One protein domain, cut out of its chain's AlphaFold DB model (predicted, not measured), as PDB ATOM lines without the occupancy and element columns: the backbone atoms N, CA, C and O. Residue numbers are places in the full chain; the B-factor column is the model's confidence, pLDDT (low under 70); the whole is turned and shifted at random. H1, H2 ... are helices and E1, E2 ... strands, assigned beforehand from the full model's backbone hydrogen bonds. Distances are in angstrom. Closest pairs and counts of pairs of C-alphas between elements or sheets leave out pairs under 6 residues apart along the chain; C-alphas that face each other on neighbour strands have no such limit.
ATOM      1  N   ALA A 572     -15.695 -19.631 -64.192       88.69
ATOM      2  CA  ALA A 572     -15.303 -18.325 -64.713       88.69
ATOM      3  C   ALA A 572     -16.511 -17.427 -65.040       88.69
ATOM      4  O   ALA A 572     -16.452 -16.217 -64.836       88.69
ATOM      5  N   GLN A 573     -17.621 -18.013 -65.509       89.75
ATOM      6  CA  GLN A 573     -18.851 -17.262 -65.775       89.75
ATOM      7  C   GLN A 573     -19.476 -16.771 -64.471       89.75
ATOM      8  O   GLN A 573     -19.846 -15.605 -64.372       89.75
ATOM      9  N   PHE A 574     -19.543 -17.633 -63.454       91.69
ATOM     10  CA  PHE A 574     -20.089 -17.253 -62.155       91.69
ATOM     11  C   PHE A 574     -19.201 -16.240 -61.420       91.69
ATOM     12  O   PHE A 574     -19.709 -15.258 -60.891       91.69
ATOM     13  N   ALA A 575     -17.878 -16.410 -61.460       89.62
ATOM     14  CA  ALA A 575     -16.929 -15.454 -60.894       89.62
ATOM     15  C   ALA A 575     -17.048 -14.068 -61.545       89.62
ATOM     16  O   ALA A 575     -16.949 -13.059 -60.852       89.62
ATOM     17  N   LYS A 576     -17.296 -14.006 -62.862       88.50
ATOM     18  CA  LYS A 576     -17.582 -12.745 -63.555       88.50
ATOM     19  C   LYS A 576     -18.863 -12.100 -63.022       88.50
ATOM     20  O   LYS A 576     -18.829 -10.931 -62.669       88.50
ATOM     21  N   THR A 577     -19.940 -12.875 -62.880       88.44
ATOM     22  CA  THR A 577     -21.188 -12.391 -62.272       88.44
ATOM     23  C   THR A 577     -20.966 -11.883 -60.844       88.44
ATOM     24  O   THR A 577     -21.453 -10.815 -60.507       88.44
ATOM     25  N   LEU A 578     -20.185 -12.577 -60.009       88.88
ATOM     26  CA  LEU A 578     -19.864 -12.098 -58.658       88.88
ATOM     27  C   LEU A 578     -19.128 -10.753 -58.674       88.88
ATOM     28  O   LEU A 578     -19.457  -9.881 -57.880       88.88
ATOM     29  N   LYS A 579     -18.168 -10.571 -59.588       87.38
ATOM     30  CA  LYS A 579     -17.426  -9.308 -59.745       87.38
ATOM     31  C   LYS A 579     -18.282  -8.158 -60.284       87.38
ATOM     32  O   LYS A 579     -17.922  -7.009 -60.081       87.38
ATOM     33  N   GLU A 580     -19.371  -8.458 -60.987       84.56
ATOM     34  CA  GLU A 580     -20.347  -7.458 -61.443       84.56
ATOM     35  C   GLU A 580     -21.286  -7.021 -60.305       84.56
ATOM     36  O   GLU A 580     -21.696  -5.866 -60.266       84.56
ATOM     37  N   ILE A 581     -21.603  -7.932 -59.377       86.25
ATOM     38  CA  ILE A 581     -22.538  -7.697 -58.264       86.25
ATOM     39  C   ILE A 581     -21.854  -7.021 -57.073       86.25
ATOM     40  O   ILE A 581     -22.450  -6.191 -56.388       86.25
ATOM     41  N   LEU A 582     -20.631  -7.445 -56.755       87.81
ATOM     42  CA  LEU A 582     -19.992  -7.114 -55.489       87.81
ATOM     43  C   LEU A 582     -19.161  -5.829 -55.591       87.81
ATOM     44  O   LEU A 582     -18.383  -5.672 -56.534       87.81
ATOM     45  N   PRO A 583     -19.261  -4.921 -54.602       87.44
ATOM     46  CA  PRO A 583     -18.463  -3.705 -54.590       87.44
ATOM     47  C   PRO A 583     -16.986  -4.027 -54.345       87.44
ATOM     48  O   PRO A 583     -16.648  -4.991 -53.657       87.44
ATOM     49  N   MET A 584     -16.098  -3.178 -54.862       89.06
ATOM     50  CA  MET A 584     -14.648  -3.327 -54.676       89.06
ATOM     51  C   MET A 584     -14.166  -2.910 -53.282       89.06
ATOM     52  O   MET A 584     -13.090  -3.331 -52.860       89.06
ATOM     53  N   CYS A 585     -14.939  -2.089 -52.569       89.12
ATOM     54  CA  CYS A 585     -14.621  -1.620 -51.223       89.12
ATOM     55  C   CYS A 585     -15.861  -1.698 -50.330       89.12
ATOM     56  O   CYS A 585     -16.970  -1.399 -50.778       89.12
ATOM     57  N   LEU A 586     -15.664  -2.102 -49.078       90.12
ATOM     58  CA  LEU A 586     -16.695  -2.204 -48.050       90.12
ATOM     59  C   LEU A 586     -16.212  -1.514 -46.773       90.12
ATOM     60  O   LEU A 586     -15.059  -1.676 -46.386       90.12
ATOM     61  N   SER A 587     -17.107  -0.812 -46.088       88.88
ATOM     62  CA  SER A 587     -16.832  -0.192 -44.788       88.88
ATOM     63  C   SER A 587     -17.835  -0.726 -43.771       88.88
ATOM     64  O   SER A 587     -19.028  -0.838 -44.064       88.88
ATOM     65  N   ILE A 588     -17.361  -1.071 -42.575       88.00
ATOM     66  CA  ILE A 588     -18.217  -1.560 -41.491       88.00
ATOM     67  C   ILE A 588     -18.548  -0.385 -40.586       88.00
ATOM     68  O   ILE A 588     -17.671   0.217 -39.980       88.00
ATOM     69  N   MET A 589     -19.831  -0.056 -40.494       86.38
ATOM     70  CA  MET A 589     -20.311   1.047 -39.667       86.38
ATOM     71  C   MET A 589     -20.882   0.539 -38.340       86.38
ATOM     72  O   MET A 589     -21.292  -0.615 -38.227       86.38
ATOM     73  N   ASN A 590     -20.987   1.441 -37.363       84.38
ATOM     74  CA  ASN A 590     -21.678   1.229 -36.083       84.38
ATOM     75  C   ASN A 590     -21.013   0.232 -35.114       84.38
ATOM     76  O   ASN A 590     -21.686  -0.299 -34.233       84.38
ATOM     77  N   VAL A 591     -19.704   0.006 -35.231       86.25
ATOM     78  CA  VAL A 591     -18.914  -0.677 -34.196       86.25
ATOM     79  C   VAL A 591     -18.208   0.398 -33.370       86.25
ATOM     80  O   VAL A 591     -17.325   1.084 -33.875       86.25
ATOM     81  N   SER A 592     -18.636   0.596 -32.121       87.69
ATOM     82  CA  SER A 592     -18.061   1.600 -31.215       87.69
ATOM     83  C   SER A 592     -17.590   0.971 -29.906       87.69
ATOM     84  O   SER A 592     -18.026  -0.120 -29.535       87.69
ATOM     85  N   ALA A 593     -16.701   1.660 -29.186       87.00
ATOM     86  CA  ALA A 593     -16.201   1.185 -27.897       87.00
ATOM     87  C   ALA A 593     -17.341   1.015 -26.878       87.00
ATOM     88  O   ALA A 593     -17.356   0.047 -26.123       87.00
ATOM     89  N   GLU A 594     -18.340   1.902 -26.907       87.38
ATOM     90  CA  GLU A 594     -19.515   1.821 -26.036       87.38
ATOM     91  C   GLU A 594     -20.352   0.568 -26.317       87.38
ATOM     92  O   GLU A 594     -20.849  -0.060 -25.382       87.38
ATOM     93  N   LEU A 595     -20.489   0.176 -27.591       88.44
ATOM     94  CA  LEU A 595     -21.177  -1.058 -27.969       88.44
ATOM     95  C   LEU A 595     -20.447  -2.285 -27.413       88.44
ATOM     96  O   LEU A 595     -21.088  -3.171 -26.850       88.44
ATOM     97  N   LEU A 596     -19.118  -2.333 -27.554       88.69
ATOM     98  CA  LEU A 596     -18.310  -3.452 -27.066       88.69
ATOM     99  C   LEU A 596     -18.387  -3.565 -25.537       88.69
ATOM    100  O   LEU A 596     -18.672  -4.647 -25.025       88.69
ATOM    101  N   GLU A 597     -18.224  -2.462 -24.803       87.94
ATOM    102  CA  GLU A 597     -18.365  -2.459 -23.338       87.94
ATOM    103  C   GLU A 597     -19.781  -2.852 -22.889       87.94
ATOM    104  O   GLU A 597     -19.953  -3.604 -21.927       87.94
ATOM    105  N   GLY A 598     -20.811  -2.420 -23.624       86.62
ATOM    106  CA  GLY A 598     -22.189  -2.855 -23.395       86.62
ATOM    107  C   GLY A 598     -22.371  -4.367 -23.569       86.62
ATOM    108  O   GLY A 598     -23.060  -5.001 -22.770       86.62
ATOM    109  N   LEU A 599     -21.723  -4.973 -24.571       87.31
ATOM    110  CA  LEU A 599     -21.717  -6.428 -24.755       87.31
ATOM    111  C   LEU A 599     -20.990  -7.137 -23.611       87.31
ATOM    112  O   LEU A 599     -21.507  -8.133 -23.111       87.31
ATOM    113  N   ARG A 600     -19.852  -6.605 -23.144       86.50
ATOM    114  CA  ARG A 600     -19.115  -7.151 -21.993       86.50
ATOM    115  C   ARG A 600     -19.994  -7.239 -20.750       86.50
ATOM    116  O   ARG A 600     -20.012  -8.269 -20.086       86.50
ATOM    117  N   ALA A 601     -20.751  -6.179 -20.466       84.62
ATOM    118  CA  ALA A 601     -21.640  -6.115 -19.308       84.62
ATOM    119  C   ALA A 601     -22.791  -7.139 -19.362       84.62
ATOM    120  O   ALA A 601     -23.301  -7.545 -18.319       84.62
ATOM    121  N   ASN A 602     -23.190  -7.574 -20.561       85.00
ATOM    122  CA  ASN A 602     -24.272  -8.540 -20.768       85.00
ATOM    123  C   ASN A 602     -23.815 -10.006 -20.695       85.00
ATOM    124  O   ASN A 602     -24.650 -10.912 -20.700       85.00
ATOM    125  N   VAL A 603     -22.507 -10.258 -20.646       83.69
ATOM    126  CA  VAL A 603     -21.942 -11.607 -20.606       83.69
ATOM    127  C   VAL A 603     -21.524 -11.939 -19.173       83.69
ATOM    128  O   VAL A 603     -20.692 -11.262 -18.579       83.69
ATOM    129  N   ASN A 604     -22.050 -13.035 -18.619       77.38
ATOM    130  CA  ASN A 604     -21.653 -13.560 -17.303       77.38
ATOM    131  C   ASN A 604     -20.303 -14.307 -17.367       77.38
ATOM    132  O   ASN A 604     -20.214 -15.473 -16.982       77.38
ATOM    133  N   LEU A 605     -19.256 -13.666 -17.890       82.75
ATOM    134  CA  LEU A 605     -17.896 -14.212 -17.943       82.75
ATOM    135  C   LEU A 605     -16.901 -13.194 -17.388       82.75
ATOM    136  O   LEU A 605     -16.936 -12.014 -17.726       82.75
ATOM    137  N   VAL A 606     -15.983 -13.667 -16.547       81.44
ATOM    138  CA  VAL A 606     -14.886 -12.847 -16.027       81.44
ATOM    139  C   VAL A 606     -13.771 -12.828 -17.070       81.44
ATOM    140  O   VAL A 606     -13.003 -13.780 -17.172       81.44
ATOM    141  N   ILE A 607     -13.703 -11.752 -17.857       83.06
ATOM    142  CA  ILE A 607     -12.643 -11.529 -18.854       83.06
ATOM    143  C   ILE A 607     -11.623 -10.539 -18.267       83.06
ATOM    144  O   ILE A 607     -12.041  -9.447 -17.861       83.06
ATOM    145  N   PRO A 608     -10.317 -10.866 -18.220       87.88
ATOM    146  CA  PRO A 608      -9.276  -9.942 -17.767       87.88
ATOM    147  C   PRO A 608      -9.265  -8.628 -18.560       87.88
ATOM    148  O   PRO A 608      -9.325  -8.635 -19.789       87.88
ATOM    149  N   ASP A 609      -9.114  -7.489 -17.877       84.88
ATOM    150  CA  ASP A 609      -9.162  -6.159 -18.513       84.88
ATOM    151  C   ASP A 609      -8.095  -5.960 -19.594       84.88
ATOM    152  O   ASP A 609      -8.357  -5.345 -20.627       84.88
ATOM    153  N   ALA A 610      -6.891  -6.495 -19.378       84.31
ATOM    154  CA  ALA A 610      -5.809  -6.405 -20.353       84.31
ATOM    155  C   ALA A 610      -6.160  -7.134 -21.660       84.31
ATOM    156  O   ALA A 610      -5.930  -6.595 -22.741       84.31
ATOM    157  N   GLN A 611      -6.759  -8.325 -21.553       84.62
ATOM    158  CA  GLN A 611      -7.184  -9.128 -22.698       84.62
ATOM    159  C   GLN A 611      -8.346  -8.454 -23.432       84.62
ATOM    160  O   GLN A 611      -8.318  -8.293 -24.649       84.62
ATOM    161  N   TRP A 612      -9.332  -7.975 -22.670       88.00
ATOM    162  CA  TRP A 612     -10.483  -7.265 -23.209       88.00
ATOM    163  C   TRP A 612     -10.080  -6.008 -23.989       88.00
ATOM    164  O   TRP A 612     -10.561  -5.784 -25.098       88.00
ATOM    165  N   LYS A 613      -9.152  -5.213 -23.445       87.56
ATOM    166  CA  LYS A 613      -8.672  -3.986 -24.088       87.56
ATOM    167  C   LYS A 613      -7.953  -4.266 -25.410       87.56
ATOM    168  O   LYS A 613      -8.217  -3.579 -26.392       87.56
ATOM    169  N   LYS A 614      -7.078  -5.274 -25.440       87.25
ATOM    170  CA  LYS A 614      -6.377  -5.704 -26.662       87.25
ATOM    171  C   LYS A 614      -7.358  -6.182 -27.734       87.25
ATOM    172  O   LYS A 614      -7.292  -5.730 -28.873       87.25
ATOM    173  N   TRP A 615      -8.320  -7.022 -27.352       89.06
ATOM    174  CA  TRP A 615      -9.369  -7.484 -28.261       89.06
ATOM    175  C   TRP A 615     -10.220  -6.320 -28.797       89.06
ATOM    176  O   TRP A 615     -10.458  -6.231 -30.000       89.06
ATOM    177  N   CYS A 616     -10.613  -5.373 -27.938       88.56
ATOM    178  CA  CYS A 616     -11.355  -4.184 -28.363       88.56
ATOM    179  C   CYS A 616     -10.564  -3.333 -29.358       88.56
ATOM    180  O   CYS A 616     -11.130  -2.904 -30.360       88.56
ATOM    181  N   ASN A 617      -9.269  -3.107 -29.120       88.75
ATOM    182  CA  ASN A 617      -8.412  -2.375 -30.054       88.75
ATOM    183  C   ASN A 617      -8.388  -3.039 -31.437       88.75
ATOM    184  O   ASN A 617      -8.570  -2.351 -32.441       88.75
ATOM    185  N   ALA A 618      -8.222  -4.366 -31.486       88.56
ATOM    186  CA  ALA A 618      -8.225  -5.133 -32.730       88.56
ATOM    187  C   ALA A 618      -9.561  -4.998 -33.484       88.56
ATOM    188  O   ALA A 618      -9.584  -4.712 -34.681       88.56
ATOM    189  N   VAL A 619     -10.691  -5.130 -32.780       89.94
ATOM    190  CA  VAL A 619     -12.034  -5.006 -33.376       89.94
ATOM    191  C   VAL A 619     -12.319  -3.581 -33.859       89.94
ATOM    192  O   VAL A 619     -12.867  -3.393 -34.946       89.94
ATOM    193  N   LEU A 620     -11.926  -2.566 -33.089       89.69
ATOM    194  CA  LEU A 620     -12.085  -1.169 -33.490       89.69
ATOM    195  C   LEU A 620     -11.227  -0.851 -34.720       89.69
ATOM    196  O   LEU A 620     -11.740  -0.260 -35.671       89.69
ATOM    197  N   GLY A 621      -9.974  -1.317 -34.754       86.38
ATOM    198  CA  GLY A 621      -9.097  -1.206 -35.923       86.38
ATOM    199  C   GLY A 621      -9.678  -1.891 -37.162       86.38
ATOM    200  O   GLY A 621      -9.692  -1.303 -38.243       86.38
ATOM    201  N   ALA A 622     -10.255  -3.084 -36.993       87.88
ATOM    202  CA  ALA A 622     -10.946  -3.813 -38.053       87.88
ATOM    203  C   ALA A 622     -12.128  -3.028 -38.650       87.88
ATOM    204  O   ALA A 622     -12.330  -3.056 -39.862       87.88
ATOM    205  N   SER A 623     -12.898  -2.326 -37.813       87.75
ATOM    206  CA  SER A 623     -14.043  -1.515 -38.253       87.75
ATOM    207  C   SER A 623     -13.678  -0.119 -38.771       87.75
ATOM    208  O   SER A 623     -14.444   0.470 -39.527       87.75
ATOM    209  N   GLY A 624     -12.518   0.415 -38.380       85.06
ATOM    210  CA  GLY A 624     -12.080   1.769 -38.731       85.06
ATOM    211  C   GLY A 624     -11.448   1.904 -40.119       85.06
ATOM    212  O   GLY A 624     -11.189   3.023 -40.555       85.06
ATOM    213  N   HIS A 625     -11.189   0.789 -40.806       87.81
ATOM    214  CA  HIS A 625     -10.548   0.761 -42.118       87.81
ATOM    215  C   HIS A 625     -11.439   0.128 -43.184       87.81
ATOM    216  O   HIS A 625     -12.127  -0.863 -42.938       87.81
ATOM    217  N   ASP A 626     -11.352   0.665 -44.401       91.06
ATOM    218  CA  ASP A 626     -12.032   0.095 -45.557       91.06
ATOM    219  C   ASP A 626     -11.430  -1.263 -45.938       91.06
ATOM    220  O   ASP A 626     -10.211  -1.460 -45.983       91.06
ATOM    221  N   LEU A 627     -12.316  -2.203 -46.243       92.19
ATOM    222  CA  LEU A 627     -12.015  -3.555 -46.684       92.19
ATOM    223  C   LEU A 627     -12.028  -3.599 -48.211       92.19
ATOM    224  O   LEU A 627     -13.041  -3.297 -48.843       92.19
ATOM    225  N   GLN A 628     -10.913  -4.006 -48.810       93.38
ATOM    226  CA  GLN A 628     -10.748  -4.072 -50.261       93.38
ATOM    227  C   GLN A 628     -10.986  -5.489 -50.770       93.38
ATOM    228  O   GLN A 628     -10.573  -6.463 -50.137       93.38
ATOM    229  N   PHE A 629     -11.652  -5.610 -51.916       92.19
ATOM    230  CA  PHE A 629     -11.874  -6.887 -52.583       92.19
ATOM    231  C   PHE A 629     -10.536  -7.525 -52.973       92.19
ATOM    232  O   PHE A 629      -9.712  -6.892 -53.632       92.19
ATOM    233  N   VAL A 630     -10.346  -8.793 -52.605       90.12
ATOM    234  CA  VAL A 630      -9.138  -9.564 -52.931       90.12
ATOM    235  C   VAL A 630      -9.448 -10.601 -54.001       90.12
ATOM    236  O   VAL A 630      -8.885 -10.559 -55.093       90.12
ATOM    237  N   GLU A 631     -10.357 -11.533 -53.712       90.00
ATOM    238  CA  GLU A 631     -10.641 -12.649 -54.614       90.00
ATOM    239  C   GLU A 631     -12.008 -13.309 -54.381       90.00
ATOM    240  O   GLU A 631     -12.586 -13.249 -53.292       90.00
ATOM    241  N   CYS A 632     -12.493 -14.011 -55.415       90.12
ATOM    242  CA  CYS A 632     -13.597 -14.966 -55.312       90.12
ATOM    243  C   CYS A 632     -13.017 -16.381 -55.253       90.12
ATOM    244  O   CYS A 632     -12.566 -16.912 -56.270       90.12
ATOM    245  N   LYS A 633     -13.065 -16.998 -54.078       89.19
ATOM    246  CA  LYS A 633     -12.517 -18.321 -53.811       89.19
ATOM    247  C   LYS A 633     -13.553 -19.404 -54.109       89.19
ATOM    248  O   LYS A 633     -14.603 -19.475 -53.465       89.19
ATOM    249  N   ARG A 634     -13.260 -20.275 -55.081       90.00
ATOM    250  CA  ARG A 634     -14.114 -21.425 -55.407       90.00
ATOM    251  C   ARG A 634     -13.691 -22.652 -54.614       90.00
ATOM    252  O   ARG A 634     -12.635 -23.231 -54.864       90.00
ATOM    253  N   GLN A 635     -14.571 -23.117 -53.743       87.69
ATOM    254  CA  GLN A 635     -14.426 -24.395 -53.051       87.69
ATOM    255  C   GLN A 635     -15.738 -25.185 -53.164       87.69
ATOM    256  O   GLN A 635     -16.510 -24.973 -54.102       87.69
ATOM    257  N   GLU A 636     -15.982 -26.118 -52.242       87.50
ATOM    258  CA  GLU A 636     -17.302 -26.754 -52.086       87.50
ATOM    259  C   GLU A 636     -18.382 -25.695 -51.826       87.50
ATOM    260  O   GLU A 636     -19.503 -25.791 -52.320       87.50
ATOM    261  N   ILE A 637     -17.994 -24.628 -51.121       90.31
ATOM    262  CA  ILE A 637     -18.773 -23.413 -50.912       90.31
ATOM    263  C   ILE A 637     -17.977 -22.252 -51.514       90.31
ATOM    264  O   ILE A 637     -16.760 -22.172 -51.351       90.31
ATOM    265  N   TRP A 638     -18.643 -21.361 -52.246       92.62
ATOM    266  CA  TRP A 638     -18.003 -20.137 -52.725       92.62
ATOM    267  C   TRP A 638     -17.815 -19.156 -51.571       92.62
ATOM    268  O   TRP A 638     -18.774 -18.857 -50.856       92.62
ATOM    269  N   SER A 639     -16.602 -18.626 -51.447       93.19
ATOM    270  CA  SER A 639     -16.263 -17.588 -50.477       93.19
ATOM    271  C   SER A 639     -15.691 -16.372 -51.192       93.19
ATOM    272  O   SER A 639     -14.828 -16.512 -52.054       93.19
ATOM    273  N   ILE A 640     -16.139 -15.169 -50.845       94.25
ATOM    274  CA  ILE A 640     -15.564 -13.923 -51.360       94.25
ATOM    275  C   ILE A 640     -14.789 -13.247 -50.246       94.25
ATOM    276  O   ILE A 640     -15.317 -13.073 -49.151       94.25
ATOM    277  N   ILE A 641     -13.539 -12.891 -50.529       93.81
ATOM    278  CA  ILE A 641     -12.596 -12.403 -49.531       93.81
ATOM    279  C   ILE A 641     -12.319 -10.924 -49.770       93.81
ATOM    280  O   ILE A 641     -11.877 -10.522 -50.848       93.81
ATOM    281  N   TYR A 642     -12.513 -10.146 -48.713       94.19
ATOM    282  CA  TYR A 642     -12.054  -8.776 -48.581       94.19
ATOM    283  C   TYR A 642     -11.010  -8.698 -47.470       94.19
ATOM    284  O   TYR A 642     -11.110  -9.416 -46.470       94.19
ATOM    285  N   LYS A 643     -10.014  -7.827 -47.623       93.38
ATOM    286  CA  LYS A 643      -8.970  -7.621 -46.615       93.38
ATOM    287  C   LYS A 643      -8.688  -6.141 -46.390       93.38
ATOM    288  O   LYS A 643      -8.810  -5.323 -47.297       93.38
ATOM    289  N   SER A 644      -8.276  -5.832 -45.171       91.75
ATOM    290  CA  SER A 644      -7.605  -4.604 -44.759       91.75
ATOM    291  C   SER A 644      -6.355  -5.001 -43.953       91.75
ATOM    292  O   SER A 644      -6.187  -6.186 -43.646       91.75
ATOM    293  N   PRO A 645      -5.472  -4.058 -43.582       85.75
ATOM    294  CA  PRO A 645      -4.333  -4.367 -42.713       85.75
ATOM    295  C   PRO A 645      -4.733  -4.977 -41.358       85.75
ATOM    296  O   PRO A 645      -3.940  -5.689 -40.761       85.75
ATOM    297  N   PHE A 646      -5.967  -4.738 -40.898       89.31
ATOM    298  CA  PHE A 646      -6.443  -5.128 -39.564       89.31
ATOM    299  C   PHE A 646      -7.559  -6.177 -39.581       89.31
ATOM    300  O   PHE A 646      -8.007  -6.606 -38.520       89.31
ATOM    301  N   ALA A 647      -8.068  -6.567 -40.753       92.56
ATOM    302  CA  ALA A 647      -9.203  -7.476 -40.830       92.56
ATOM    303  C   ALA A 647      -9.311  -8.246 -42.147       92.56
ATOM    304  O   ALA A 647      -8.881  -7.808 -43.213       92.56
ATOM    305  N   LYS A 648     -10.007  -9.380 -42.074       93.75
ATOM    306  CA  LYS A 648     -10.510 -10.146 -43.214       93.75
ATOM    307  C   LYS A 648     -12.027 -10.253 -43.101       93.75
ATOM    308  O   LYS A 648     -12.541 -10.707 -42.085       93.75
ATOM    309  N   LEU A 649     -12.743  -9.911 -44.163       94.31
ATOM    310  CA  LEU A 649     -14.182 -10.127 -44.277       94.31
ATOM    311  C   LEU A 649     -14.446 -11.184 -45.353       94.31
ATOM    312  O   LEU A 649     -13.952 -11.080 -46.473       94.31
ATOM    313  N   GLU A 650     -15.208 -12.216 -45.006       94.75
ATOM    314  CA  GLU A 650     -15.527 -13.337 -45.888       94.75
ATOM    315  C   GLU A 650     -17.041 -13.479 -46.071       94.75
ATOM    316  O   GLU A 650     -17.764 -13.720 -45.106       94.75
ATOM    317  N   LEU A 651     -17.525 -13.366 -47.309       94.12
ATOM    318  CA  LEU A 651     -18.897 -13.724 -47.672       94.12
ATOM    319  C   LEU A 651     -18.939 -15.193 -48.078       94.12
ATOM    320  O   LEU A 651     -18.433 -15.544 -49.142       94.12
ATOM    321  N   SER A 652     -19.572 -16.035 -47.264       94.25
ATOM    322  CA  SER A 652     -19.794 -17.447 -47.569       94.25
ATOM    323  C   SER A 652     -21.164 -17.645 -48.215       94.25
ATOM    324  O   SER A 652     -22.194 -17.325 -47.621       94.25
ATOM    325  N   LEU A 653     -21.192 -18.192 -49.431       92.25
ATOM    326  CA  LEU A 653     -22.414 -18.458 -50.198       92.25
ATOM    327  C   LEU A 653     -22.952 -19.871 -49.933       92.25
ATOM    328  O   LEU A 653     -23.148 -20.662 -50.859       92.25
ATOM    329  N   TYR A 654     -23.162 -20.212 -48.660       89.12
ATOM    330  CA  TYR A 654     -23.747 -21.501 -48.294       89.12
ATOM    331  C   TYR A 654     -25.235 -21.558 -48.695       89.12
ATOM    332  O   TYR A 654     -25.975 -20.637 -48.342       89.12
ATOM    333  N   PRO A 655     -25.718 -22.624 -49.370       84.06
ATOM    334  CA  PRO A 655     -27.069 -22.654 -49.946       84.06
ATOM    335  C   PRO A 655     -28.212 -22.418 -48.952       84.06
ATOM    336  O   PRO A 655     -29.234 -21.851 -49.322       84.06
ATOM    337  N   GLN A 656     -28.060 -22.852 -47.697       86.38
ATOM    338  CA  GLN A 656     -29.113 -22.703 -46.684       86.38
ATOM    339  C   GLN A 656     -28.996 -21.404 -45.882       86.38
ATOM    340  O   GLN A 656     -29.991 -20.912 -45.358       86.38
ATOM    341  N   LYS A 657     -27.779 -20.873 -45.738       89.81
ATOM    342  CA  LYS A 657     -27.487 -19.731 -44.867       89.81
ATOM    343  C   LYS A 657     -26.260 -18.976 -45.387       89.81
ATOM    344  O   LYS A 657     -25.155 -19.227 -44.904       89.81
ATOM    345  N   PRO A 658     -26.425 -18.074 -46.367       90.62
ATOM    346  CA  PRO A 658     -25.347 -17.171 -46.731       90.62
ATOM    347  C   PRO A 658     -25.026 -16.259 -45.546       90.62
ATOM    348  O   PRO A 658     -25.933 -15.739 -44.893       90.62
ATOM    349  N   GLU A 659     -23.745 -16.064 -45.252       94.06
ATOM    350  CA  GLU A 659     -23.329 -15.234 -44.124       94.06
ATOM    351  C   GLU A 659     -22.025 -14.488 -44.392       94.06
ATOM    352  O   GLU A 659     -21.141 -14.961 -45.108       94.06
ATOM    353  N   TRP A 660     -21.921 -13.312 -43.781       93.00
ATOM    354  CA  TRP A 660     -20.693 -12.536 -43.700       93.00
ATOM    355  C   TRP A 660     -19.962 -12.892 -42.409       93.00
ATOM    356  O   TRP A 660     -20.551 -12.873 -41.329       93.00
ATOM    357  N   ARG A 661     -18.672 -13.200 -42.517       94.25
ATOM    358  CA  ARG A 661     -17.787 -13.511 -41.395       94.25
ATOM    359  C   ARG A 661     -16.670 -12.480 -41.350       94.25
ATOM    360  O   ARG A 661     -15.855 -12.423 -42.268       94.25
ATOM    361  N   LEU A 662     -16.646 -11.663 -40.303       91.62
ATOM    362  CA  LEU A 662     -15.563 -10.717 -40.050       91.62
ATOM    363  C   LEU A 662     -14.552 -11.348 -39.093       91.62
ATOM    364  O   LEU A 662     -14.920 -11.821 -38.022       91.62
ATOM    365  N   PHE A 663     -13.285 -11.300 -39.474       92.81
ATOM    366  CA  PHE A 663     -12.148 -11.697 -38.661       92.81
ATOM    367  C   PHE A 663     -11.285 -10.456 -38.431       92.81
ATOM    368  O   PHE A 663     -10.798  -9.871 -39.398       92.81
ATOM    369  N   ALA A 664     -11.119 -10.041 -37.176       90.44
ATOM    370  CA  ALA A 664     -10.167  -8.999 -36.800       90.44
ATOM    371  C   ALA A 664      -8.795  -9.634 -36.553       90.44
ATOM    372  O   ALA A 664      -8.718 -10.725 -35.986       90.44
ATOM    373  N   PHE A 665      -7.730  -8.972 -36.993       89.06
ATOM    374  CA  PHE A 665      -6.363  -9.408 -36.729       89.06
ATOM    375  C   PHE A 665      -5.853  -8.808 -35.415       89.06
ATOM    376  O   PHE A 665      -6.206  -7.666 -35.098       89.06
ATOM    377  N   PRO A 666      -5.042  -9.554 -34.643       85.62
ATOM    378  CA  PRO A 666      -4.367  -9.004 -33.474       85.62
ATOM    379  C   PRO A 666      -3.366  -7.912 -33.888       85.62
ATOM    380  O   PRO A 666      -2.991  -7.805 -35.056       85.62
ATOM    381  N   GLU A 667      -2.924  -7.091 -32.932       83.12
ATOM    382  CA  GLU A 667      -1.875  -6.098 -33.191       83.12
ATOM    383  C   GLU A 667      -0.553  -6.801 -33.569       83.12
ATOM    384  O   GLU A 667      -0.185  -7.795 -32.948       83.12
ATOM    385  N   ASP A 668       0.223  -6.244 -34.509       79.44
ATOM    386  CA  ASP A 668       1.478  -6.839 -35.030       79.44
ATOM    387  C   ASP A 668       2.550  -7.157 -33.965       79.44
ATOM    388  O   ASP A 668       3.550  -7.820 -34.241       79.44
ATOM    389  N   LYS A 669       2.392  -6.629 -32.746       81.12
ATOM    390  CA  LYS A 669       3.306  -6.829 -31.612       81.12
ATOM    391  C   LYS A 669       2.884  -7.971 -30.692       81.12
ATOM    392  O   LYS A 669       3.636  -8.285 -29.768       81.12
ATOM    393  N   GLU A 670       1.700  -8.542 -30.891       81.44
ATOM    394  CA  GLU A 670       1.222  -9.663 -30.089       81.44
ATOM    395  C   GLU A 670       2.039 -10.920 -30.381       81.44
ATOM    396  O   GLU A 670       2.447 -11.178 -31.512       81.44
ATOM    397  N   GLN A 671       2.328 -11.673 -29.326       80.62
ATOM    398  CA  GLN A 671       3.161 -12.871 -29.390       80.62
ATOM    399  C   GLN A 671       2.374 -14.036 -29.995       80.62
ATOM    400  O   GLN A 671       1.153 -14.086 -29.873       80.62
ATOM    401  N   ALA A 672       3.059 -15.004 -30.607       75.00
ATOM    402  CA  ALA A 672       2.392 -16.179 -31.174       75.00
ATOM    403  C   ALA A 672       1.645 -17.017 -30.115       75.00
ATOM    404  O   ALA A 672       0.630 -17.632 -30.424       75.00
ATOM    405  N   ASN A 673       2.119 -17.003 -28.865       74.25
ATOM    406  CA  ASN A 673       1.489 -17.655 -27.713       74.25
ATOM    407  C   ASN A 673       0.500 -16.753 -26.943       74.25
ATOM    408  O   ASN A 673       0.128 -17.090 -25.818       74.25
ATOM    409  N   ALA A 674       0.103 -15.603 -27.499       74.19
ATOM    410  CA  ALA A 674      -0.858 -14.720 -26.849       74.19
ATOM    411  C   ALA A 674      -2.247 -15.374 -26.749       74.19
ATOM    412  O   ALA A 674      -2.683 -16.104 -27.635       74.19
ATOM    413  N   ASP A 675      -2.978 -15.061 -25.678       68.19
ATOM    414  CA  ASP A 675      -4.322 -15.597 -25.413       68.19
ATOM    415  C   ASP A 675      -5.423 -15.073 -26.374       68.19
ATOM    416  O   ASP A 675      -6.610 -15.309 -26.118       68.19
ATOM    417  N   ILE A 676      -5.087 -14.286 -27.409       59.19
ATOM    418  CA  ILE A 676      -6.036 -13.499 -28.230       59.19
ATOM    419  C   ILE A 676      -5.784 -13.680 -29.719       59.19
ATOM    420  O   ILE A 676      -4.613 -13.528 -30.128       59.19
TER     421      ILE A 676
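This is residues 572 to 676 of the 676 residues of an uncharacterized protein of Leucoagaricus sp. SymC.cos (UniProt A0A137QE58). What is the main picture? A twisted antiparallel sheet of four strands makes a wall, with H1 over its E1 edge and the last part of H3 packed on the E3 and E4 end of the same face; no named helix is on the other face. H3 reaches away from the sheet to H2, and H1 and H2 lie toward opposite ends of the length. What is it built of? The printed part has 105 residues with three named helices and then four named strands, in the order H1 H2 H3 E1 E2 E3 E4, a mixed class; the sheet's order is E1 E2 E3 E4. It is loose, with a radius of gyration of the C-alphas of 16.3 A, and elongated, spanning 50 by 30 by 26 A.

How is the sheet paired? E1, residues 627 to 634, E2, residues 638 to 644, E3, residues 647 to 652, and E4, residues 659 to 664, form a meander, each strand the antiparallel neighbour of the one before. N 630 and O 641 of the hairpin E1 and E2 are 2.9 A apart, N 642 and O 649 of the hairpin E2 and E3 2.8 A, and N 650 and O 661 of the hairpin E3 and E4 2.8 A, within hydrogen-bond range. Which helices are on it? H1, residues 572 to 581, is over E1 at a height over the sheet of 9.9 A, and the closest C-alphas, of Ala 575 and Cys 632, are 6.5 A apart. H3, residues 609 to 624, is on the same face, in two layers, helices on one face of a sheet; it is only just over E3, with 3 of its C-alphas, and runs across the strands at 65 degrees to E3 on the local plane. The closest C-alphas of H3 and E3, of Ala 622 and Ala 647, are 4.9 A apart. Where is the remaining helix? H2, residues 593 to 602, is not on the sheet; it only just touches residues 616 to 620 of H3, with 3 pairs of C-alphas within 8 A, the closest being Leu 596 and Cys 616 at 7.1 A. H2 and H3 run opposite ways at a steep tilt of 47 degrees. In H1, H2 and H3 every O i to N i+4 pair is within hydrogen-bond range.

Where do the elements begin and end? H1 begins at C-alpha 572, (-15.303, -18.325, -64.713), and E4 ends at C-alpha 664, (-10.167, -8.999, -36.800). Which are longest? From first to last C-alpha, H3 measures 21.9 A, E2 20.3 A and E1 20.0 A; E1 bends by 51 degrees at residue 630.

Which link is long? H1 to H2, with 11 residues between them; its residues 585 to 586 pair antiparallel with 627 to 628 of E1. How far does the whole reach? The two C-alphas farthest apart, of Gln 573 and Val 606, are 50.1 A apart, and residues 601 to 610 stand free. Is it whole and confident? The printed part has no cut, its mean pLDDT is 87.6, and residues 675 to 676, in the stretch 665 to 676 with no named element, are under 70.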